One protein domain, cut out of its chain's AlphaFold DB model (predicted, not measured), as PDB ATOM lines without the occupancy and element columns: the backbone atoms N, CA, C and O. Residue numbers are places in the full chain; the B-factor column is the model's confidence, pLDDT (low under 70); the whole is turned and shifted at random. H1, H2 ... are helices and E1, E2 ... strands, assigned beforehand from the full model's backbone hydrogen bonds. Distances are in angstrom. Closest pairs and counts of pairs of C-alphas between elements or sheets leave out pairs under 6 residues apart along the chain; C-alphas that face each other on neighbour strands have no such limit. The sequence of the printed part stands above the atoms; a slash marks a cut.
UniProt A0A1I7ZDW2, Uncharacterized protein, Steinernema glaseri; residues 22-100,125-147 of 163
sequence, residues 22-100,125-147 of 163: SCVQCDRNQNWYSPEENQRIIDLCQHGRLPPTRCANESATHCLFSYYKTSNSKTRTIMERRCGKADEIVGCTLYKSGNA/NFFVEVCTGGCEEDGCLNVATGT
ATOM      1  N   SER A  22     263.264 269.796 271.218       82.88
ATOM      2  CA  SER A  22     262.518 270.854 270.533       82.88
ATOM      3  C   SER A  22     261.685 270.273 269.401       82.88
ATOM      4  O   SER A  22     262.214 269.570 268.543       82.88
ATOM      5  N   CYS A  23     260.399 270.608 269.383       83.44
ATOM      6  CA  CYS A  23     259.424 270.086 268.433       83.44
ATOM      7  C   CYS A  23     258.641 271.225 267.791       83.44
ATOM      8  O   CYS A  23     258.413 272.267 268.407       83.44
ATOM      9  N   VAL A  24     258.143 271.007 266.576       86.62
ATOM     10  CA  VAL A  24     257.066 271.845 266.041       86.62
ATOM     11  C   VAL A  24     255.811 271.607 266.878       86.62
ATOM     12  O   VAL A  24     255.360 270.468 266.992       86.62
ATOM     13  N   GLN A  25     255.258 272.669 267.461       86.62
ATOM     14  CA  GLN A  25     254.079 272.599 268.324       86.62
ATOM     15  C   GLN A  25     252.958 273.460 267.742       86.62
ATOM     16  O   GLN A  25     253.135 274.663 267.553       86.62
ATOM     17  N   CYS A  26     251.825 272.843 267.416       86.31
ATOM     18  CA  CYS A  26     250.660 273.525 266.859       86.31
ATOM     19  C   CYS A  26     249.388 272.692 267.014       86.31
ATOM     20  O   CYS A  26     249.421 271.472 266.873       86.31
ATOM     21  N   ASP A  27     248.267 273.375 267.234       83.12
ATOM     22  CA  ASP A  27     246.926 272.792 267.285       83.12
ATOM     23  C   ASP A  27     246.001 273.585 266.354       83.12
ATOM     24  O   ASP A  27     245.896 274.810 266.440       83.12
ATOM     25  N   ARG A  28     245.333 272.870 265.447       75.12
ATOM     26  CA  ARG A  28     244.379 273.427 264.484       75.12
ATOM     27  C   ARG A  28     243.176 274.114 265.146       75.12
ATOM     28  O   ARG A  28     242.541 274.945 264.500       75.12
ATOM     29  N   ASN A  29     242.836 273.776 266.388       70.75
ATOM     30  CA  ASN A  29     241.629 274.269 267.060       70.75
ATOM     31  C   ASN A  29     241.831 275.569 267.860       70.75
ATOM     32  O   ASN A  29     240.920 275.998 268.574       70.75
ATOM     33  N   GLN A  30     242.988 276.226 267.756       66.00
ATOM     34  CA  GLN A  30     243.228 277.474 268.478       66.00
ATOM     35  C   GLN A  30     242.544 278.667 267.792       66.00
ATOM     36  O   GLN A  30     243.010 279.193 266.787       66.00
ATOM     37  N   ASN A  31     241.445 279.148 268.379       68.00
ATOM     38  CA  ASN A  31     240.677 280.307 267.893       68.00
ATOM     39  C   ASN A  31     241.286 281.671 268.286       68.00
ATOM     40  O   ASN A  31     240.557 282.629 268.528       68.00
ATOM     41  N   TRP A  32     242.610 281.766 268.401       68.12
ATOM     42  CA  TRP A  32     243.279 282.979 268.892       68.12
ATOM     43  C   TRP A  32     243.528 284.027 267.797       68.12
ATOM     44  O   TRP A  32     243.736 285.196 268.112       68.12
ATOM     45  N   TYR A  33     243.476 283.626 266.523       73.38
ATOM     46  CA  TYR A  33     243.814 284.469 265.375       73.38
ATOM     47  C   TYR A  33     242.595 284.858 264.537       73.38
ATOM     48  O   TYR A  33     241.555 284.194 264.560       73.38
ATOM     49  N   SER A  34     242.754 285.918 263.735       81.00
ATOM     50  CA  SER A  34     241.807 286.237 262.663       81.00
ATOM     51  C   SER A  34     241.670 285.046 261.691       81.00
ATOM     52  O   SER A  34     242.617 284.268 261.553       81.00
ATOM     53  N   PRO A  35     240.531 284.864 260.995       82.38
ATOM     54  CA  PRO A  35     240.305 283.686 260.151       82.38
ATOM     55  C   PRO A  35     241.396 283.463 259.093       82.38
ATOM     56  O   PRO A  35     241.835 282.338 258.878       82.38
ATOM     57  N   GLU A  36     241.865 284.543 258.470       83.88
ATOM     58  CA  GLU A  36     242.889 284.518 257.419       83.88
ATOM     59  C   GLU A  36     244.263 284.113 257.962       83.88
ATOM     60  O   GLU A  36     244.981 283.320 257.349       83.88
ATOM     61  N   GLU A  37     244.629 284.637 259.129       83.44
ATOM     62  CA  GLU A  37     245.888 284.320 259.796       83.44
ATOM     63  C   GLU A  37     245.875 282.900 260.369       83.44
ATOM     64  O   GLU A  37     246.847 282.161 260.211       83.44
ATOM     65  N   ASN A  38     244.740 282.471 260.926       84.25
ATOM     66  CA  ASN A  38     244.558 281.108 261.406       84.25
ATOM     67  C   ASN A  38     244.727 280.093 260.265       84.25
ATOM     68  O   ASN A  38     245.430 279.097 260.415       84.25
ATOM     69  N   GLN A  39     244.162 280.379 259.086       84.44
ATOM     70  CA  GLN A  39     244.320 279.531 257.904       84.44
ATOM     71  C   GLN A  39     245.801 279.369 257.517       84.44
ATOM     72  O   GLN A  39     246.260 278.252 257.284       84.44
ATOM     73  N   ARG A  40     246.570 280.469 257.522       86.81
ATOM     74  CA  ARG A  40     248.014 280.435 257.237       86.81
ATOM     75  C   ARG A  40     248.778 279.598 258.261       86.81
ATOM     76  O   ARG A  40     249.641 278.813 257.877       86.81
ATOM     77  N   ILE A  41     248.470 279.744 259.549       85.00
ATOM     78  CA  ILE A  41     249.128 278.983 260.621       85.00
ATOM     79  C   ILE A  41     248.789 277.491 260.516       85.00
ATOM     80  O   ILE A  41     249.683 276.653 260.651       85.00
ATOM     81  N   ILE A  42     247.535 277.149 260.206       85.19
ATOM     82  CA  ILE A  42     247.103 275.767 259.965       85.19
ATOM     83  C   ILE A  42     247.876 275.161 258.789       85.19
ATOM     84  O   ILE A  42     248.384 274.045 258.911       85.19
ATOM     85  N   ASP A  43     248.032 275.890 257.685       87.69
ATOM     86  CA  ASP A  43     248.791 275.413 256.527       87.69
ATOM     87  C   ASP A  43     250.271 275.194 256.875       87.69
ATOM     88  O   ASP A  43     250.843 274.153 256.543       87.69
ATOM     89  N   LEU A  44     250.900 276.126 257.599       87.88
ATOM     90  CA  LEU A  44     252.281 275.965 258.067       87.88
ATOM     91  C   LEU A  44     252.426 274.761 259.008       87.88
ATOM     92  O   LEU A  44     253.386 273.996 258.881       87.88
ATOM     93  N   CYS A  45     251.467 274.556 259.912       85.88
ATOM     94  CA  CYS A  45     251.423 273.423 260.835       85.88
ATOM     95  C   CYS A  45     251.315 272.085 260.090       85.88
ATOM     96  O   CYS A  45     252.084 271.153 260.355       85.88
ATOM     97  N   GLN A  46     250.423 271.997 259.097       85.31
ATOM     98  CA  GLN A  46     250.256 270.792 258.283       85.31
ATOM     99  C   GLN A  46     251.549 270.407 257.561       85.31
ATOM    100  O   GLN A  46     251.912 269.232 257.521       85.31
ATOM    101  N   HIS A  47     252.296 271.395 257.077       85.31
ATOM    102  CA  HIS A  47     253.560 271.166 256.380       85.31
ATOM    103  C   HIS A  47     254.782 271.111 257.311       85.31
ATOM    104  O   HIS A  47     255.891 270.933 256.820       85.31
ATOM    105  N   GLY A  48     254.613 271.270 258.630       82.19
ATOM    106  CA  GLY A  48     255.729 271.269 259.584       82.19
ATOM    107  C   GLY A  48     256.700 272.441 259.403       82.19
ATOM    108  O   GLY A  48     257.871 272.316 259.728       82.19
ATOM    109  N   ARG A  49     256.222 273.569 258.863       85.56
ATOM    110  CA  ARG A  49     257.035 274.760 258.553       85.56
ATOM    111  C   ARG A  49     257.071 275.792 259.677       85.56
ATOM    112  O   ARG A  49     257.703 276.834 259.529       85.56
ATOM    113  N   LEU A  50     256.359 275.538 260.771       85.25
ATOM    114  CA  LEU A  50     256.442 276.371 261.962       85.25
ATOM    115  C   LEU A  50     257.794 276.153 262.657       85.25
ATOM    116  O   LEU A  50     258.312 275.036 262.638       85.25
ATOM    117  N   PRO A  51     258.367 277.199 263.274       84.62
ATOM    118  CA  PRO A  51     259.626 277.064 263.988       84.62
ATOM    119  C   PRO A  51     259.462 276.097 265.174       84.62
ATOM    120  O   PRO A  51     258.471 276.196 265.907       84.62
ATOM    121  N   PRO A  52     260.407 275.165 265.389       83.94
ATOM    122  CA  PRO A  52     260.359 274.273 266.535       83.94
ATOM    123  C   PRO A  52     260.577 275.059 267.830       83.94
ATOM    124  O   PRO A  52     261.434 275.938 267.922       83.94
ATOM    125  N   THR A  53     259.799 274.720 268.849       85.69
ATOM    126  CA  THR A  53     259.853 275.318 270.182       85.69
ATOM    127  C   THR A  53     260.251 274.263 271.206       85.69
ATOM    128  O   THR A  53     260.060 273.062 270.998       85.69
ATOM    129  N   ARG A  54     260.841 274.699 272.323       85.81
ATOM    130  CA  ARG A  54     261.217 273.786 273.411       85.81
ATOM    131  C   ARG A  54     259.975 273.120 273.992       85.81
ATOM    132  O   ARG A  54     258.950 273.776 274.191       85.81
ATOM    133  N   CYS A  55     260.078 271.830 274.281       84.62
ATOM    134  CA  CYS A  55     259.024 271.123 274.987       84.62
ATOM    135  C   CYS A  55     258.892 271.666 276.413       84.62
ATOM    136  O   CYS A  55     259.883 271.779 277.129       84.62
ATOM    137  N   ALA A  56     257.665 271.996 276.827       81.00
ATOM    138  CA  ALA A  56     257.393 272.439 278.197       81.00
ATOM    139  C   ALA A  56     257.580 271.303 279.217       81.00
ATOM    140  O   ALA A  56     257.947 271.540 280.363       81.00
ATOM    141  N   ASN A  57     257.339 270.062 278.782       81.25
ATOM    142  CA  ASN A  57     257.470 268.876 279.614       81.25
ATOM    143  C   ASN A  57     258.851 268.247 279.422       81.25
ATOM    144  O   ASN A  57     259.132 267.699 278.360       81.25
ATOM    145  N   GLU A  58     259.666 268.235 280.476       75.19
ATOM    146  CA  GLU A  58     260.986 267.580 280.483       75.19
ATOM    147  C   GLU A  58     260.898 266.058 280.306       75.19
ATOM    148  O   GLU A  58     261.838 265.413 279.861       75.19
ATOM    149  N   SER A  59     259.739 265.472 280.621       79.75
ATOM    150  CA  SER A  59     259.492 264.042 280.418       79.75
ATOM    151  C   SER A  59     259.143 263.670 278.972       79.75
ATOM    152  O   SER A  59     258.975 262.482 278.684       79.75
ATOM    153  N   ALA A  60     258.996 264.652 278.075       81.25
ATOM    154  CA  ALA A  60     258.756 264.396 276.664       81.25
ATOM    155  C   ALA A  60     260.040 263.895 275.998       81.25
ATOM    156  O   ALA A  60     261.087 264.532 276.066       81.25
ATOM    157  N   THR A  61     259.937 262.753 275.330       81.06
ATOM    158  CA  THR A  61     261.061 262.100 274.648       81.06
ATOM    159  C   THR A  61     260.898 262.101 273.133       81.06
ATOM    160  O   THR A  61     261.868 261.861 272.421       81.06
ATOM    161  N   HIS A  62     259.689 262.372 272.633       83.69
ATOM    162  CA  HIS A  62     259.346 262.295 271.217       83.69
ATOM    163  C   HIS A  62     258.478 263.485 270.797       83.69
ATOM    164  O   HIS A  62     257.676 264.001 271.580       83.69
ATOM    165  N   CYS A  63     258.588 263.890 269.531       85.81
ATOM    166  CA  CYS A  63     257.574 264.736 268.914       85.81
ATOM    167  C   CYS A  63     256.524 263.853 268.244       85.81
ATOM    168  O   CYS A  63     256.838 262.934 267.480       85.81
ATOM    169  N   LEU A  64     255.274 264.165 268.534       87.00
ATOM    170  CA  LEU A  64     254.098 263.450 268.087       87.00
ATOM    171  C   LEU A  64     253.311 264.327 267.123       87.00
ATOM    172  O   LEU A  64     253.309 265.557 267.230       87.00
ATOM    173  N   PHE A  65     252.596 263.692 266.206       87.94
ATOM    174  CA  PHE A  65     251.595 264.370 265.402       87.94
ATOM    175  C   PHE A  65     250.322 263.542 265.305       87.94
ATOM    176  O   PHE A  65     250.346 262.322 265.131       87.94
ATOM    177  N   SER A  66     249.198 264.238 265.394       88.75
ATOM    178  CA  SER A  66     247.868 263.667 265.234       88.75
ATOM    179  C   SER A  66     247.387 263.984 263.827       88.75
ATOM    180  O   SER A  66     247.447 265.134 263.388       88.75
ATOM    181  N   TYR A  67     246.906 262.983 263.098       88.25
ATOM    182  CA  TYR A  67     246.372 263.172 261.753       88.25
ATOM    183  C   TYR A  67     245.096 262.371 261.550       88.25
ATOM    184  O   TYR A  67     244.889 261.341 262.184       88.25
ATOM    185  N   TYR A  68     244.254 262.823 260.625       88.00
ATOM    186  CA  TYR A  68     243.171 262.000 260.109       88.00
ATOM    187  C   TYR A  68     243.328 261.760 258.615       88.00
ATOM    188  O   TYR A  68     243.873 262.584 257.876       88.00
ATOM    189  N   LYS A  69     242.820 260.620 258.158       86.88
ATOM    190  CA  LYS A  69     242.636 260.310 256.741       86.88
ATOM    191  C   LYS A  69     241.239 259.745 256.534       86.88
ATOM    192  O   LYS A  69     240.680 259.071 257.399       86.88
ATOM    193  N   THR A  70     240.651 260.040 255.386       84.19
ATOM    194  CA  THR A  70     239.384 259.418 254.995       84.19
ATOM    195  C   THR A  70     239.677 258.119 254.254       84.19
ATOM    196  O   THR A  70     240.689 258.028 253.567       84.19
ATOM    197  N   SER A  71     238.791 257.124 254.343       72.56
ATOM    198  CA  SER A  71     238.996 255.813 253.688       72.56
ATOM    199  C   SER A  71     239.312 255.877 252.185       72.56
ATOM    200  O   SER A  71     239.909 254.950 251.649       72.56
ATOM    201  N   ASN A  72     238.935 256.968 251.510       72.94
ATOM    202  CA  ASN A  72     239.132 257.155 250.075       72.94
ATOM    203  C   ASN A  72     240.246 258.168 249.734       72.94
ATOM    204  O   ASN A  72     240.484 258.438 248.558       72.94
ATOM    205  N   SER A  73     240.918 258.763 250.731       75.44
ATOM    206  CA  SER A  73     241.998 259.734 250.517       75.44
ATOM    207  C   SER A  73     243.365 259.116 250.793       75.44
ATOM    208  O   SER A  73     243.622 258.600 251.877       75.44
ATOM    209  N   LYS A  74     244.289 259.240 249.832       77.06
ATOM    210  CA  LYS A  74     245.718 258.958 250.066       77.06
ATOM    211  C   LYS A  74     246.394 260.043 250.909       77.06
ATOM    212  O   LYS A  74     247.459 259.818 251.470       77.06
ATOM    213  N   THR A  75     245.790 261.225 250.979       82.19
ATOM    214  CA  THR A  75     246.299 262.360 251.742       82.19
ATOM    215  C   THR A  75     245.887 262.252 253.209       82.19
ATOM    216  O   THR A  75     244.728 261.966 253.528       82.19
ATOM    217  N   ARG A  76     246.859 262.485 254.099       85.81
ATOM    218  CA  ARG A  76     246.653 262.667 255.539       85.81
ATOM    219  C   ARG A  76     246.550 264.156 255.854       85.81
ATOM    220  O   ARG A  76     247.327 264.945 255.324       85.81
ATOM    221  N   THR A  77     245.624 264.536 256.725       86.75
ATOM    222  CA  THR A  77     245.512 265.903 257.238       86.75
ATOM    223  C   THR A  77     245.996 265.924 258.678       86.75
ATOM    224  O   THR A  77     245.383 265.307 259.548       86.75
ATOM    225  N   ILE A  78     247.097 266.633 258.926       87.44
ATOM    226  CA  ILE A  78     247.627 266.822 260.278       87.44
ATOM    227  C   ILE A  78     246.703 267.781 261.032       87.44
ATOM    228  O   ILE A  78     246.363 268.855 260.536       87.44
ATOM    229  N   MET A  79     246.267 267.363 262.214       87.31
ATOM    230  CA  MET A  79     245.456 268.162 263.129       87.31
ATOM    231  C   MET A  79     246.311 268.888 264.157       87.31
ATOM    232  O   MET A  79     245.999 270.016 264.519       87.31
ATOM    233  N   GLU A  80     247.365 268.229 264.624       88.62
ATOM    234  CA  GLU A  80     248.155 268.695 265.754       88.62
ATOM    235  C   GLU A  80     249.584 268.161 265.649       88.62
ATOM    236  O   GLU A  80     249.802 267.038 265.182       88.62
ATOM    237  N   ARG A  81     250.551 268.950 266.114       87.81
ATOM    238  CA  ARG A  81     251.922 268.523 266.408       87.81
ATOM    239  C   ARG A  81     252.245 268.931 267.842       87.81
ATOM    240  O   ARG A  81     251.975 270.070 268.217       87.81
ATOM    241  N   ARG A  82     252.799 268.023 268.646       88.44
ATOM    242  CA  ARG A  82     253.079 268.264 270.071       88.44
ATOM    243  C   ARG A  82     254.260 267.449 270.581       88.44
ATOM    244  O   ARG A  82     254.652 266.459 269.973       88.44
ATOM    245  N   CYS A  83     254.803 267.843 271.725       87.94
ATOM    246  CA  CYS A  83     255.741 267.013 272.475       87.94
ATOM    247  C   CYS A  83     254.990 265.942 273.276       87.94
ATOM    248  O   CYS A  83     253.923 266.219 273.826       87.94
ATOM    249  N   GLY A  84     255.562 264.748 273.392       87.56
ATOM    250  CA  GLY A  84     255.010 263.677 274.216       87.56
ATOM    251  C   GLY A  84     255.989 262.526 274.411       87.56
ATOM    252  O   GLY A  84     257.203 262.669 274.236       87.56
ATOM    253  N   LYS A  85     255.460 261.378 274.814       85.12
ATOM    254  CA  LYS A  85     256.232 260.158 275.062       85.12
ATOM    255  C   LYS A  85     255.930 259.070 274.030       85.12
ATOM    256  O   LYS A  85     254.966 259.155 273.274       85.12
ATOM    257  N   ALA A  86     256.778 258.043 273.990       81.75
ATOM    258  CA  ALA A  86     256.632 256.925 273.055       81.75
ATOM    259  C   ALA A  86     255.364 256.083 273.301       81.75
ATOM    260  O   ALA A  86     254.806 255.527 272.360       81.75
ATOM    261  N   ASP A  87     254.899 256.004 274.548       81.94
ATOM    262  CA  ASP A  87     253.667 255.308 274.945       81.94
ATOM    263  C   ASP A  87     252.394 255.995 274.427       81.94
ATOM    264  O   ASP A  87     251.363 255.348 274.266       81.94
ATOM    265  N   GLU A  88     252.469 257.285 274.098       80.56
ATOM    266  CA  GLU A  88     251.365 258.050 273.514       80.56
ATOM    267  C   GLU A  88     251.204 257.843 271.998       80.56
ATOM    268  O   GLU A  88     250.263 258.370 271.400       80.56
ATOM    269  N   ILE A  89     252.085 257.068 271.354       81.06
ATOM    270  CA  ILE A  89     251.947 256.667 269.947       81.06
ATOM    271  C   ILE A  89     250.884 255.560 269.865       81.06
ATOM    272  O   ILE A  89     251.162 254.376 269.678       81.06
ATOM    273  N   VAL A  90     249.627 255.957 270.063       72.69
ATOM    274  CA  VAL A  90     248.466 255.067 270.046       72.69
ATOM    275  C   VAL A  90     247.938 254.994 268.618       72.69
ATOM    276  O   VAL A  90     247.146 255.836 268.219       72.69
ATOM    277  N   GLY A  91     248.399 253.986 267.869       79.00
ATOM    278  CA  GLY A  91     248.109 253.687 266.455       79.00
ATOM    279  C   GLY A  91     247.001 254.492 265.753       79.00
ATOM    280  O   GLY A  91     247.129 255.694 265.541       79.00
ATOM    281  N   CYS A  92     245.955 253.815 265.276       85.12
ATOM    282  CA  CYS A  92     244.883 254.429 264.491       85.12
ATOM    283  C   CYS A  92     243.516 253.950 264.978       85.12
ATOM    284  O   CYS A  92     243.271 252.750 265.089       85.12
ATOM    285  N   THR A  93     242.609 254.892 265.232       84.44
ATOM    286  CA  THR A  93     241.213 254.625 265.587       84.44
ATOM    287  C   THR A  93     240.316 254.940 264.397       84.44
ATOM    288  O   THR A  93     240.382 256.029 263.824       84.44
ATOM    289  N   LEU A  94     239.460 253.990 264.022       82.19
ATOM    290  CA  LEU A  94     238.565 254.125 262.878       82.19
ATOM    291  C   LEU A  94     237.160 254.529 263.335       82.19
ATOM    292  O   LEU A  94     236.454 253.761 263.985       82.19
ATOM    293  N   TYR A  95     236.737 255.727 262.951       78.38
ATOM    294  CA  TYR A  95     235.403 256.243 263.222       78.38
ATOM    295  C   TYR A  95     234.499 256.025 262.013       78.38
ATOM    296  O   TYR A  95     234.785 256.458 260.891       78.38
ATOM    297  N   LYS A  96     233.356 255.377 262.249       75.06
ATOM    298  CA  LYS A  96     232.262 255.344 261.282       75.06
ATOM    299  C   LYS A  96     231.574 256.697 261.317       75.06
ATOM    300  O   LYS A  96     230.900 257.022 262.293       75.06
ATOM    301  N   SER A  97     231.705 257.480 260.254       65.50
ATOM    302  CA  SER A  97     230.959 258.724 260.190       65.50
ATOM    303  C   SER A  97     229.520 258.412 259.782       65.50
ATOM    304  O   SER A  97     229.211 258.087 258.637       65.50
ATOM    305  N   GLY A  98     228.632 258.408 260.778       56.16
ATOM    306  CA  GLY A  98     227.228 258.010 260.637       56.16
ATOM    307  C   GLY A  98     226.368 258.986 259.836       56.16
ATOM    308  O   GLY A  98     225.238 258.659 259.485       56.16
ATOM    309  N   ASN A  99     226.892 260.159 259.484       48.66
ATOM    310  CA  ASN A  99     226.130 261.168 258.764       48.66
ATOM    311  C   ASN A  99     226.338 261.016 257.265       48.66
ATOM    312  O   ASN A  99     226.927 261.873 256.607       48.66
ATOM    313  N   ALA A 100     225.758 259.961 256.691       46.69
ATOM    314  CA  ALA A 100     225.184 260.115 255.367       46.69
ATOM    315  C   ALA A 100     224.101 261.191 255.507       46.69
ATOM    316  O   ALA A 100     222.927 260.868 255.639       46.69
ATOM    317  N   ASN A 125     229.757 253.893 252.918       59.41
ATOM    318  CA  ASN A 125     229.971 254.322 254.294       59.41
ATOM    319  C   ASN A 125     231.338 255.013 254.351       59.41
ATOM    320  O   ASN A 125     232.344 254.404 253.992       59.41
ATOM    321  N   PHE A 126     231.376 256.284 254.747       69.31
ATOM    322  CA  PHE A 126     232.627 257.021 254.841       69.31
ATOM    323  C   PHE A 126     233.216 256.825 256.236       69.31
ATOM    324  O   PHE A 126     232.575 257.098 257.254       69.31
ATOM    325  N   PHE A 127     234.440 256.308 256.272       77.25
ATOM    326  CA  PHE A 127     235.200 256.118 257.501       77.25
ATOM    327  C   PHE A 127     236.284 257.185 257.602       77.25
ATOM    328  O   PHE A 127     236.912 257.542 256.596       77.25
ATOM    329  N   VAL A 128     236.480 257.689 258.816       83.06
ATOM    330  CA  VAL A 128     237.558 258.613 259.166       83.06
ATOM    331  C   VAL A 128     238.472 257.882 260.133       83.06
ATOM    332  O   VAL A 128     238.042 257.461 261.201       83.06
ATOM    333  N   GLU A 129     239.723 257.706 259.742       85.00
ATOM    334  CA  GLU A 129     240.752 257.110 260.582       85.00
ATOM    335  C   GLU A 129     241.558 258.239 261.214       85.00
ATOM    336  O   GLU A 129     242.063 259.099 260.492       85.00
ATOM    337  N   VAL A 130     241.633 258.260 262.543       86.06
ATOM    338  CA  VAL A 130     242.408 259.227 263.327       86.06
ATOM    339  C   VAL A 130     243.579 258.486 263.942       86.06
ATOM    340  O   VAL A 130     243.376 257.494 264.638       86.06
ATOM    341  N   CYS A 131     244.787 258.958 263.685       87.88
ATOM    342  CA  CYS A 131     246.015 258.307 264.100       87.88
ATOM    343  C   CYS A 131     246.921 259.270 264.855       87.88
ATOM    344  O   CYS A 131     246.962 260.465 264.545       87.88
ATOM    345  N   THR A 132     247.715 258.720 265.766       87.88
ATOM    346  CA  THR A 132     248.830 259.426 266.396       87.88
ATOM    347  C   THR A 132     250.126 258.745 265.984       87.88
ATOM    348  O   THR A 132     250.311 257.550 266.197       87.88
ATOM    349  N   GLY A 133     251.013 259.502 265.339       85.50
ATOM    350  CA  GLY A 133     252.321 259.035 264.890       85.50
ATOM    351  C   GLY A 133     253.454 259.752 265.616       85.50
ATOM    352  O   GLY A 133     253.305 260.903 266.031       85.50
ATOM    353  N   GLY A 134     254.596 259.080 265.741       80.12
ATOM    354  CA  GLY A 134     255.867 259.752 266.003       80.12
ATOM    355  C   GLY A 134     256.389 260.405 264.723       80.12
ATOM    356  O   GLY A 134     256.112 259.906 263.635       80.12
ATOM    357  N   CYS A 135     257.106 261.520 264.860       70.00
ATOM    358  CA  CYS A 135     257.821 262.220 263.784       70.00
ATOM    359  C   CYS A 135     258.386 261.284 262.700       70.00
ATOM    360  O   CYS A 135     259.180 260.393 263.001       70.00
ATOM    361  N   GLU A 136     258.045 261.547 261.441       56.25
ATOM    362  CA  GLU A 136     258.816 261.082 260.286       56.25
ATOM    363  C   GLU A 136     259.767 262.220 259.872       56.25
ATOM    364  O   GLU A 136     259.321 263.362 259.740       56.25
ATOM    365  N   GLU A 137     261.049 261.899 259.661       52.91
ATOM    366  CA  GLU A 137     262.088 262.772 259.069       52.91
ATOM    367  C   GLU A 137     262.581 263.969 259.933       52.91
ATOM    368  O   GLU A 137     262.472 263.969 261.162       52.91
ATOM    369  N   ASP A 138     263.183 264.976 259.276       47.59
ATOM    370  CA  ASP A 138     263.937 266.132 259.810       47.59
ATOM    371  C   ASP A 138     263.149 267.067 260.755       47.59
ATOM    372  O   ASP A 138     263.694 268.030 261.296       47.59
ATOM    373  N   GLY A 139     261.862 266.797 260.997       52.22
ATOM    374  CA  GLY A 139     261.017 267.558 261.928       52.22
ATOM    375  C   GLY A 139     261.355 267.346 263.409       52.22
ATOM    376  O   GLY A 139     260.743 267.977 264.272       52.22
ATOM    377  N   CYS A 140     262.312 266.462 263.691       55.59
ATOM    378  CA  CYS A 140     262.750 266.067 265.019       55.59
ATOM    379  C   CYS A 140     264.263 266.233 265.183       55.59
ATOM    380  O   CYS A 140     265.004 265.280 265.416       55.59
ATOM    381  N   LEU A 141     264.739 267.471 265.064       52.16
ATOM    382  CA  LEU A 141     266.099 267.800 265.469       52.16
ATOM    383  C   LEU A 141     266.165 267.784 267.002       52.16
ATOM    384  O   LEU A 141     265.748 268.728 267.674       52.16
ATOM    385  N   ASN A 142     266.727 266.706 267.549       50.41
ATOM    386  CA  ASN A 142     267.338 266.720 268.874       50.41
ATOM    387  C   ASN A 142     268.499 267.714 268.830       50.41
ATOM    388  O   ASN A 142     269.638 267.344 268.541       50.41
ATOM    389  N   VAL A 143     268.229 268.995 269.080       46.28
ATOM    390  CA  VAL A 143     269.304 269.957 269.292       46.28
ATOM    391  C   VAL A 143     269.837 269.710 270.698       46.28
ATOM    392  O   VAL A 143     269.452 270.359 271.666       46.28
ATOM    393  N   ALA A 144     270.745 268.741 270.812       42.44
ATOM    394  CA  ALA A 144     271.666 268.663 271.931       42.44
ATOM    395  C   ALA A 144     272.557 269.915 271.877       42.44
ATOM    396  O   ALA A 144     273.635 269.921 271.283       42.44
ATOM    397  N   THR A 145     272.069 271.027 272.424       48.12
ATOM    398  CA  THR A 145     272.877 272.232 272.573       48.12
ATOM    399  C   THR A 145     273.947 271.966 273.621       48.12
ATOM    400  O   THR A 145     273.650 271.949 274.813       48.12
ATOM    401  N   GLY A 146     275.190 271.812 273.169       45.53
ATOM    402  CA  GLY A 146     276.373 272.001 273.999       45.53
ATOM    403  C   GLY A 146     277.319 270.813 274.007       45.53
ATOM    404  O   GLY A 146     277.365 270.064 274.973       45.53
ATOM    405  N   THR A 147     278.163 270.695 272.983       51.88
ATOM    406  CA  THR A 147     279.513 270.173 273.202       51.88
ATOM    407  C   THR A 147     280.343 271.324 273.782       51.88
ATOM    408  O   THR A 147     280.655 272.271 273.054       51.88
TER     409      THR A 147
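What this domain is: This is residues 22 to 100 and 125 to 147 of the 163 residues of an uncharacterized protein of Steinernema glaseri (UniProt A0A1I7ZDW2). One long, twisted sheet of four antiparallel strands makes the body of this domain, and the helix H1 reaches away beyond its edge at E2, grazing it with residues 42 to 46. A tail without named elements, residues 135 to 147, runs off to 31 A from the mean of the C-alphas. The 102 printed residues hold H1, E1, E2, E3, E4 along the chain, with sheet order E2, E1, E4, E3; the class is mixed, with under half of the residues in named elements. The whole is only just compact, close to loose, with a radius of gyration of the C-alphas of 15.2 A, and elongated, spanning 57 by 35 by 22 A.

How they stand to each other: Look first at inner strands E1, residues 62 to 70, and E4, residues 127 to 134: antiparallel at 165 degrees, with N 67 and O 131 2.9 A apart, within hydrogen-bond range. Beside E1, edge strand E2, residues 77 to 84, forms a hairpin with it, antiparallel at 159 degrees; N 64 and O 82 are within range at 2.8 A. Beside E4, edge strand E3, residues 92 to 96, is antiparallel at 165 degrees; N 93 and O 130 are within range at 2.8 A. E2 and E3 are apart. H1, residues 35 to 46, only grazes the sheet; its closest C-alphas to E2 are Gln 46 and Ile 78, 5.2 A apart. Every O i to N i+4 pair in H1 is within hydrogen-bond range. Residues 26 to 27 pair antiparallel with 80 to 81 of E2.

Where its parts are: Find C-alpha 35 at (240.305, 283.686, 260.151); from there H1 runs 16.4 A to C-alpha 46. E1 begins at C-alpha 62 (259.346, 262.295, 271.217) and spans 25.9 A, E2 19.6 A, E3 13.1 A. E4 spans 22.6 A, ending at C-alpha 134 (255.867, 259.752, 266.003).

The domain as a whole: The farthest C-alphas, those of Ala 100 and Thr 147, are 58.1 A apart. Residues 101 to 124 are not printed; C-alphas 100 and 125 are 7.6 A apart across this cut. H1 to E1 is a long link. Confidence is under 70 at residues 30 to 32, 97 to 100, 125 to 126 and 136 to 147.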